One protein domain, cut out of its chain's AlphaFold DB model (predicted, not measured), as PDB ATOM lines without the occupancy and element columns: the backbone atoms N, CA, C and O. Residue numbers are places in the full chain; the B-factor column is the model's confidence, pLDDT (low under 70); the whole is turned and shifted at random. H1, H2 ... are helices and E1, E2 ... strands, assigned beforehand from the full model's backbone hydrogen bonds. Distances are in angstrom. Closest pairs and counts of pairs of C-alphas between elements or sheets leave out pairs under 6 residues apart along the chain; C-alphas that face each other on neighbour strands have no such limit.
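What this domain is: This is residues 11 to 70 of the 76 residues of an uncharacterized protein of Fischerella major NIES-592 (UniProt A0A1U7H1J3). Two small lobes sit side by side: one holds the strand hairpin E1-E2 and the short helix H1, the other helices H2 and H3, where H3 folds back after a tight link and touches H2 at a steep tilt. The 60 printed residues hold H1, E1, E2, H2, H3 in that order, with one antiparallel sheet, E1 - E2. The class is mixed, and the whole is compact, radius of gyration of the C-alphas 11.6 A, spanning 30 by 23 by 17 A.

Where its parts are: Find C-alpha 11 at (10.645, -20.548, 45.583), where H1, residues 11 to 14, begins. Next come E1, residues 24 to 28, 13.0 A, and E2, 34 to 38, 12.7 A. H2, 46 to 55, runs 14.9 A; H3, 59 to 68, 14.2 A, ends at C-alpha 68, (-5.546, -21.299, 38.758).

How they stand to each other: H1 and E2 are only just apart, closest 8.2 A. In the hairpin E1 and E2, look for N 25 and O 37, 2.8 A. H2 and H3 touch, closest at the C-alphas of Pro 48 and Glu 62, 6.4 A. They run opposite ways at a steep tilt of 53 degrees. Every O i to N i+4 pair is within hydrogen-bond range in H3, 5 of 6 in H2; H1 is too short for one.

The domain as a whole: The printed part has no cut and no long link; no printed residue is under 70 in pLDDT.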
ATOM      1  N   THR A  11      10.491 -19.381  46.461       94.56
ATOM      2  CA  THR A  11      10.645 -20.548  45.583       94.56
ATOM      3  C   THR A  11      10.102 -20.228  44.200       94.56
ATOM      4  O   THR A  11      10.787 -20.436  43.200       94.56
ATOM      5  N   ARG A  12       8.894 -19.659  44.137       95.19
ATOM      6  CA  ARG A  12       8.284 -19.243  42.870       95.19
ATOM      7  C   ARG A  12       9.034 -18.091  42.220       95.19
ATOM      8  O   ARG A  12       9.151 -18.068  41.003       95.19
ATOM      9  N   TRP A  13       9.592 -17.178  43.010       94.75
ATOM     10  CA  TRP A  13      10.399 -16.062  42.520       94.75
ATOM     11  C   TRP A  13      11.667 -16.507  41.789       94.75
ATOM     12  O   TRP A  13      11.989 -15.970  40.728       94.75
ATOM     13  N   HIS A  14      12.364 -17.517  42.316       94.44
ATOM     14  CA  HIS A  14      13.523 -18.108  41.641       94.44
ATOM     15  C   HIS A  14      13.163 -18.765  40.302       94.44
ATOM     16  O   HIS A  14      14.025 -18.896  39.436       94.44
ATOM     17  N   GLU A  15      11.895 -19.130  40.111       95.38
ATOM     18  CA  GLU A  15      11.361 -19.716  38.883       95.38
ATOM     19  C   GLU A  15      10.283 -18.830  38.232       95.38
ATOM     20  O   GLU A  15       9.359 -19.352  37.609       95.38
ATOM     21  N   LYS A  16      10.363 -17.502  38.397       92.50
ATOM     22  CA  LYS A  16       9.272 -16.560  38.075       92.50
ATOM     23  C   LYS A  16       8.705 -16.684  36.659       92.50
ATOM     24  O   LYS A  16       7.501 -16.535  36.489       92.50
ATOM     25  N   ASP A  17       9.530 -17.055  35.683       94.25
ATOM     26  CA  ASP A  17       9.113 -17.248  34.288       94.25
ATOM     27  C   ASP A  17       8.075 -18.383  34.130       94.25
ATOM     28  O   ASP A  17       7.304 -18.400  33.177       94.25
ATOM     29  N   LYS A  18       8.015 -19.341  35.070       94.12
ATOM     30  CA  LYS A  18       7.002 -20.416  35.084       94.12
ATOM     31  C   LYS A  18       5.658 -19.976  35.664       94.12
ATOM     32  O   LYS A  18       4.661 -20.667  35.474       94.12
ATOM     33  N   TRP A  19       5.653 -18.883  36.420       93.88
ATOM     34  CA  TRP A  19       4.513 -18.408  37.205       93.88
ATOM     35  C   TRP A  19       3.942 -17.098  36.659       93.88
ATOM     36  O   TRP A  19       3.147 -16.449  37.332       93.88
ATOM     37  N   GLU A  20       4.356 -16.701  35.456       93.06
ATOM     38  CA  GLU A  20       3.921 -15.469  34.818       93.06
ATOM     39  C   GLU A  20       2.462 -15.575  34.354       93.06
ATOM     40  O   GLU A  20       2.067 -16.485  33.624       93.06
ATOM     41  N   THR A  21       1.651 -14.615  34.787       93.88
ATOM     42  CA  THR A  21       0.251 -14.449  34.384       93.88
ATOM     43  C   THR A  21       0.037 -13.165  33.586       93.88
ATOM     44  O   THR A  21      -1.014 -12.988  32.968       93.88
ATOM     45  N   GLY A  22       1.024 -12.262  33.599       93.88
ATOM     46  CA  GLY A  22       0.947 -10.928  33.013       93.88
ATOM     47  C   GLY A  22       0.269  -9.904  33.927       93.88
ATOM     48  O   GLY A  22      -0.088  -8.820  33.464       93.88
ATOM     49  N   ILE A  23       0.071 -10.225  35.211       92.19
ATOM     50  CA  ILE A  23      -0.565  -9.340  36.196       92.19
ATOM     51  C   ILE A  23       0.509  -8.844  37.176       92.19
ATOM     52  O   ILE A  23       0.780  -9.511  38.180       92.19
ATOM     53  N   PRO A  24       1.124  -7.673  36.921       93.94
ATOM     54  CA  PRO A  24       2.144  -7.125  37.799       93.94
ATOM     55  C   PRO A  24       1.524  -6.509  39.055       93.94
ATOM     56  O   PRO A  24       0.528  -5.782  39.004       93.94
ATOM     57  N   ILE A  25       2.167  -6.746  40.189       92.69
ATOM     58  CA  ILE A  25       1.819  -6.197  41.496       92.69
ATOM     59  C   ILE A  25       3.081  -5.743  42.232       92.69
ATOM     60  O   ILE A  25       4.189  -6.204  41.959       92.69
ATOM     61  N   ARG A  26       2.916  -4.840  43.199       94.50
ATOM     62  CA  ARG A  26       3.979  -4.490  44.143       94.50
ATOM     63  C   ARG A  26       3.864  -5.398  45.363       94.50
ATOM     64  O   ARG A  26       2.832  -5.379  46.029       94.50
ATOM     65  N   ALA A  27       4.913  -6.157  45.649       95.19
ATOM     66  CA  ALA A  27       4.965  -7.083  46.775       95.19
ATOM     67  C   ALA A  27       6.314  -6.981  47.494       95.19
ATOM     68  O   ALA A  27       7.258  -6.362  47.004       95.19
ATOM     69  N   LYS A  28       6.379  -7.542  48.693       96.31
ATOM     70  CA  LYS A  28       7.503  -7.471  49.611       96.31
ATOM     71  C   LYS A  28       8.283  -8.780  49.578       96.31
ATOM     72  O   LYS A  28       7.713  -9.870  49.635       96.31
ATOM     73  N   LEU A  29       9.596  -8.669  49.510       93.25
ATOM     74  CA  LEU A  29      10.518  -9.755  49.792       93.25
ATOM     75  C   LEU A  29      10.596  -9.981  51.307       93.25
ATOM     76  O   LEU A  29      10.315  -9.092  52.113       93.25
ATOM     77  N   ARG A  30      11.014 -11.179  51.722       86.88
ATOM     78  CA  ARG A  30      11.148 -11.511  53.153       86.88
ATOM     79  C   ARG A  30      12.233 -10.708  53.879       86.88
ATOM     80  O   ARG A  30      12.193 -10.617  55.100       86.88
ATOM     81  N   ASP A  31      13.174 -10.119  53.146       88.88
ATOM     82  CA  ASP A  31      14.190  -9.199  53.676       88.88
ATOM     83  C   ASP A  31      13.659  -7.767  53.907       88.88
ATOM     84  O   ASP A  31      14.367  -6.919  54.448       88.88
ATOM     85  N   GLY A  32      12.401  -7.506  53.539       89.62
ATOM     86  CA  GLY A  32      11.728  -6.226  53.707       89.62
ATOM     87  C   GLY A  32      11.786  -5.300  52.493       89.62
ATOM     88  O   GLY A  32      11.140  -4.250  52.527       89.62
ATOM     89  N   GLY A  33      12.502  -5.675  51.427       93.25
ATOM     90  CA  GLY A  33      12.495  -4.953  50.154       93.25
ATOM     91  C   GLY A  33      11.147  -5.056  49.438       93.25
ATOM     92  O   GLY A  33      10.410  -6.017  49.638       93.25
ATOM     93  N   TYR A  34      10.812  -4.075  48.595       95.06
ATOM     94  CA  TYR A  34       9.651  -4.160  47.702       95.06
ATOM     95  C   TYR A  34      10.117  -4.358  46.267       95.06
ATOM     96  O   TYR A  34      10.998  -3.639  45.808       95.06
ATOM     97  N   GLU A  35       9.452  -5.258  45.555       94.88
ATOM     98  CA  GLU A  35       9.710  -5.560  44.154       94.88
ATOM     99  C   GLU A  35       8.412  -5.540  43.342       94.88
ATOM    100  O   GLU A  35       7.308  -5.738  43.867       94.88
ATOM    101  N   ALA A  36       8.554  -5.289  42.040       94.81
ATOM    102  CA  ALA A  36       7.492  -5.551  41.080       94.81
ATOM    103  C   ALA A  36       7.534  -7.039  40.708       94.81
ATOM    104  O   ALA A  36       8.545  -7.533  40.209       94.81
ATOM    105  N   ALA A  37       6.441  -7.749  40.962       94.56
ATOM    106  CA  ALA A  37       6.346  -9.190  40.785       94.56
ATOM    107  C   ALA A  37       5.022  -9.568  40.114       94.56
ATOM    108  O   ALA A  37       4.053  -8.816  40.184       94.56
ATOM    109  N   ASP A  38       4.972 -10.727  39.461       95.94
ATOM    110  CA  ASP A  38       3.710 -11.271  38.959       95.94
ATOM    111  C   ASP A  38       2.861 -11.803  40.127       95.94
ATOM    112  O   ASP A  38       3.392 -12.361  41.089       95.94
ATOM    113  N   ILE A  39       1.537 -11.663  40.062       95.38
ATOM    114  CA  ILE A  39       0.642 -12.214  41.090       95.38
ATOM    115  C   ILE A  39       0.841 -13.726  41.303       95.38
ATOM    116  O   ILE A  39       0.646 -14.218  42.415       95.38
ATOM    117  N   GLY A  40       1.271 -14.463  40.272       96.06
ATOM    118  CA  GLY A  40       1.528 -15.897  40.347       96.06
ATOM    119  C   GLY A  40       2.688 -16.287  41.268       96.06
ATOM    120  O   GLY A  40       2.760 -17.446  41.682       96.06
ATOM    121  N   VAL A  41       3.564 -15.349  41.648       96.75
ATOM    122  CA  VAL A  41       4.660 -15.603  42.602       96.75
ATOM    123  C   VAL A  41       4.340 -15.174  44.035       96.75
ATOM    124  O   VAL A  41       5.223 -15.221  44.889       96.75
ATOM    125  N   LEU A  42       3.114 -14.734  44.333       95.94
ATOM    126  CA  LEU A  42       2.737 -14.409  45.708       95.94
ATOM    127  C   LEU A  42       2.753 -15.637  46.613       95.94
ATOM    128  O   LEU A  42       2.498 -16.758  46.188       95.94
ATOM    129  N   GLU A  43       2.968 -15.405  47.901       95.62
ATOM    130  CA  GLU A  43       2.644 -16.398  48.914       95.62
ATOM    131  C   GLU A  43       1.131 -16.639  48.959       95.62
ATOM    132  O   GLU A  43       0.315 -15.723  48.803       95.62
ATOM    133  N   LYS A  44       0.750 -17.884  49.252       94.50
ATOM    134  CA  LYS A  44      -0.652 -18.312  49.328       94.50
ATOM    135  C   LYS A  44      -1.505 -17.411  50.226       94.50
ATOM    136  O   LYS A  44      -2.622 -17.072  49.851       94.50
ATOM    137  N   ASP A  45      -0.973 -16.999  51.372       92.38
ATOM    138  CA  ASP A  45      -1.704 -16.199  52.362       92.38
ATOM    139  C   ASP A  45      -1.827 -14.718  51.962       92.38
ATOM    140  O   ASP A  45      -2.692 -14.002  52.468       92.38
ATOM    141  N   SER A  46      -1.015 -14.260  51.004       93.50
ATOM    142  CA  SER A  46      -1.093 -12.899  50.456       93.50
ATOM    143  C   SER A  46      -2.223 -12.752  49.430       93.50
ATOM    144  O   SER A  46      -2.784 -11.667  49.267       93.50
ATOM    145  N   LEU A  47      -2.604 -13.842  48.755       91.94
ATOM    146  CA  LEU A  47      -3.642 -13.828  47.722       91.94
ATOM    147  C   LEU A  47      -5.030 -13.412  48.239       91.94
ATOM    148  O   LEU A  47      -5.621 -12.523  47.626       91.94
ATOM    149  N   PRO A  48      -5.565 -13.959  49.350       91.88
ATOM    150  CA  PRO A  48      -6.854 -13.519  49.881       91.88
ATOM    151  C   PRO A  48      -6.874 -12.024  50.204       91.88
ATOM    152  O   PRO A  48      -7.829 -11.333  49.853       91.88
ATOM    153  N   ALA A  49      -5.805 -11.500  50.815       89.81
ATOM    154  CA  ALA A  49      -5.701 -10.080  51.141       89.81
ATOM    155  C   ALA A  49      -5.762  -9.208  49.875       89.81
ATOM    156  O   ALA A  49      -6.538  -8.250  49.816       89.81
ATOM    157  N   PHE A  50      -5.023  -9.593  48.828       90.19
ATOM    158  CA  PHE A  50      -5.088  -8.927  47.529       90.19
ATOM    159  C   PHE A  50      -6.501  -8.956  46.932       90.19
ATOM    160  O   PHE A  50      -7.032  -7.907  46.562       90.19
ATOM    161  N   LEU A  51      -7.131 -10.130  46.864       89.88
ATOM    162  CA  LEU A  51      -8.442 -10.306  46.229       89.88
ATOM    163  C   LEU A  51      -9.536  -9.499  46.941       89.88
ATOM    164  O   LEU A  51     -10.329  -8.802  46.300       89.88
ATOM    165  N   ARG A  52      -9.515  -9.499  48.274       90.75
ATOM    166  CA  ARG A  52     -10.492  -8.780  49.100       90.75
ATOM    167  C   ARG A  52     -10.363  -7.271  48.997       90.75
ATOM    168  O   ARG A  52     -11.367  -6.567  49.074       90.75
ATOM    169  N   SER A  53      -9.155  -6.766  48.743       85.44
ATOM    170  CA  SER A  53      -8.900  -5.327  48.614       85.44
ATOM    171  C   SER A  53      -9.652  -4.644  47.469       85.44
ATOM    172  O   SER A  53      -9.793  -3.421  47.474       85.44
ATOM    173  N   ARG A  54     -10.122  -5.422  46.482       74.00
ATOM    174  CA  ARG A  54     -10.769  -4.926  45.258       74.00
ATOM    175  C   ARG A  54     -12.223  -5.382  45.108       74.00
ATOM    176  O   ARG A  54     -12.969  -4.707  44.405       74.00
ATOM    177  N   GLY A  55     -12.619  -6.496  45.730       74.31
ATOM    178  CA  GLY A  55     -13.925  -7.128  45.490       74.31
ATOM    179  C   GLY A  55     -14.699  -7.577  46.730       74.31
ATOM    180  O   GLY A  55     -15.810  -8.075  46.575       74.31
ATOM    181  N   GLY A  56     -14.152  -7.395  47.938       81.44
ATOM    182  CA  GLY A  56     -14.722  -7.968  49.160       81.44
ATOM    183  C   GLY A  56     -14.508  -9.481  49.262       81.44
ATOM    184  O   GLY A  56     -13.740 -10.064  48.499       81.44
ATOM    185  N   ASP A  57     -15.174 -10.108  50.231       88.75
ATOM    186  CA  ASP A  57     -15.010 -11.535  50.517       88.75
ATOM    187  C   ASP A  57     -15.835 -12.391  49.547       88.75
ATOM    188  O   ASP A  57     -17.066 -12.305  49.500       88.75
ATOM    189  N   ASN A  58     -15.165 -13.264  48.792       92.88
ATOM    190  CA  ASN A  58     -15.828 -14.242  47.934       92.88
ATOM    191  C   ASN A  58     -15.033 -15.546  47.911       92.88
ATOM    192  O   ASN A  58     -14.164 -15.761  47.070       92.88
ATOM    193  N   ILE A  59     -15.390 -16.447  48.825       94.06
ATOM    194  CA  ILE A  59     -14.699 -17.721  49.058       94.06
ATOM    195  C   ILE A  59     -14.554 -18.551  47.775       94.06
ATOM    196  O   ILE A  59     -13.496 -19.132  47.531       94.06
ATOM    197  N   TRP A  60     -15.591 -18.594  46.934       94.38
ATOM    198  CA  TRP A  60     -15.558 -19.361  45.688       94.38
ATOM    199  C   TRP A  60     -14.579 -18.761  44.685       94.38
ATOM    200  O   TRP A  60     -13.742 -19.483  44.148       94.38
ATOM    201  N   ALA A  61     -14.646 -17.446  44.465       92.50
ATOM    202  CA  ALA A  61     -13.721 -16.755  43.574       92.50
ATOM    203  C   ALA A  61     -12.273 -16.849  44.082       92.50
ATOM    204  O   ALA A  61     -11.366 -17.132  43.304       92.50
ATOM    205  N   GLU A  62     -12.066 -16.693  45.390       94.06
ATOM    206  CA  GLU A  62     -10.762 -16.830  46.039       94.06
ATOM    207  C   GLU A  62     -10.176 -18.234  45.831       94.06
ATOM    208  O   GLU A  62      -9.024 -18.372  45.422       94.06
ATOM    209  N   ASN A  63     -10.980 -19.287  46.006       96.12
ATOM    210  CA  ASN A  63     -10.550 -20.659  45.737       96.12
ATOM    211  C   ASN A  63     -10.247 -20.917  44.258       96.12
ATOM    212  O   ASN A  63      -9.263 -21.592  43.957       96.12
ATOM    213  N   ILE A  64     -11.057 -20.381  43.340       95.50
ATOM    214  CA  ILE A  64     -10.809 -20.494  41.896       95.50
ATOM    215  C   ILE A  64      -9.457 -19.867  41.548       95.50
ATOM    216  O   ILE A  64      -8.642 -20.512  40.893       95.50
ATOM    217  N   VAL A  65      -9.187 -18.650  42.029       93.62
ATOM    218  CA  VAL A  65      -7.898 -17.981  41.806       93.62
ATOM    219  C   VAL A  65      -6.752 -18.790  42.411       93.62
ATOM    220  O   VAL A  65      -5.758 -19.029  41.731       93.62
ATOM    221  N   GLY A  66      -6.895 -19.281  43.646       94.88
ATOM    222  CA  GLY A  66      -5.880 -20.125  44.278       94.88
ATOM    223  C   GLY A  66      -5.544 -21.376  43.461       94.88
ATOM    224  O   GLY A  66      -4.371 -21.717  43.308       94.88
ATOM    225  N   ILE A  67      -6.549 -22.034  42.878       96.06
ATOM    226  CA  ILE A  67      -6.349 -23.205  42.015       96.06
ATOM    227  C   ILE A  67      -5.656 -22.812  40.707       96.06
ATOM    228  O   ILE A  67      -4.676 -23.456  40.339       96.06
ATOM    229  N   LEU A  68      -6.121 -21.756  40.030       94.62
ATOM    230  CA  LEU A  68      -5.546 -21.299  38.758       94.62
ATOM    231  C   LEU A  68      -4.080 -20.868  38.902       94.62
ATOM    232  O   LEU A  68      -3.280 -21.112  38.006       94.62
ATOM    233  N   LEU A  69      -3.720 -20.288  40.047       94.69
ATOM    234  CA  LEU A  69      -2.348 -19.902  40.378       94.69
ATOM    235  C   LEU A  69      -1.539 -21.043  41.024       94.69
ATOM    236  O   LEU A  69      -0.433 -20.828  41.511       94.69
ATOM    237  N   GLY A  70      -2.067 -22.268  41.094       93.31
ATOM    238  CA  GLY A  70      -1.344 -23.433  41.614       93.31
ATOM    239  C   GLY A  70      -1.109 -23.446  43.133       93.31
ATOM    240  O   GLY A  70      -0.252 -24.184  43.610       93.31
TER     241      GLY A  70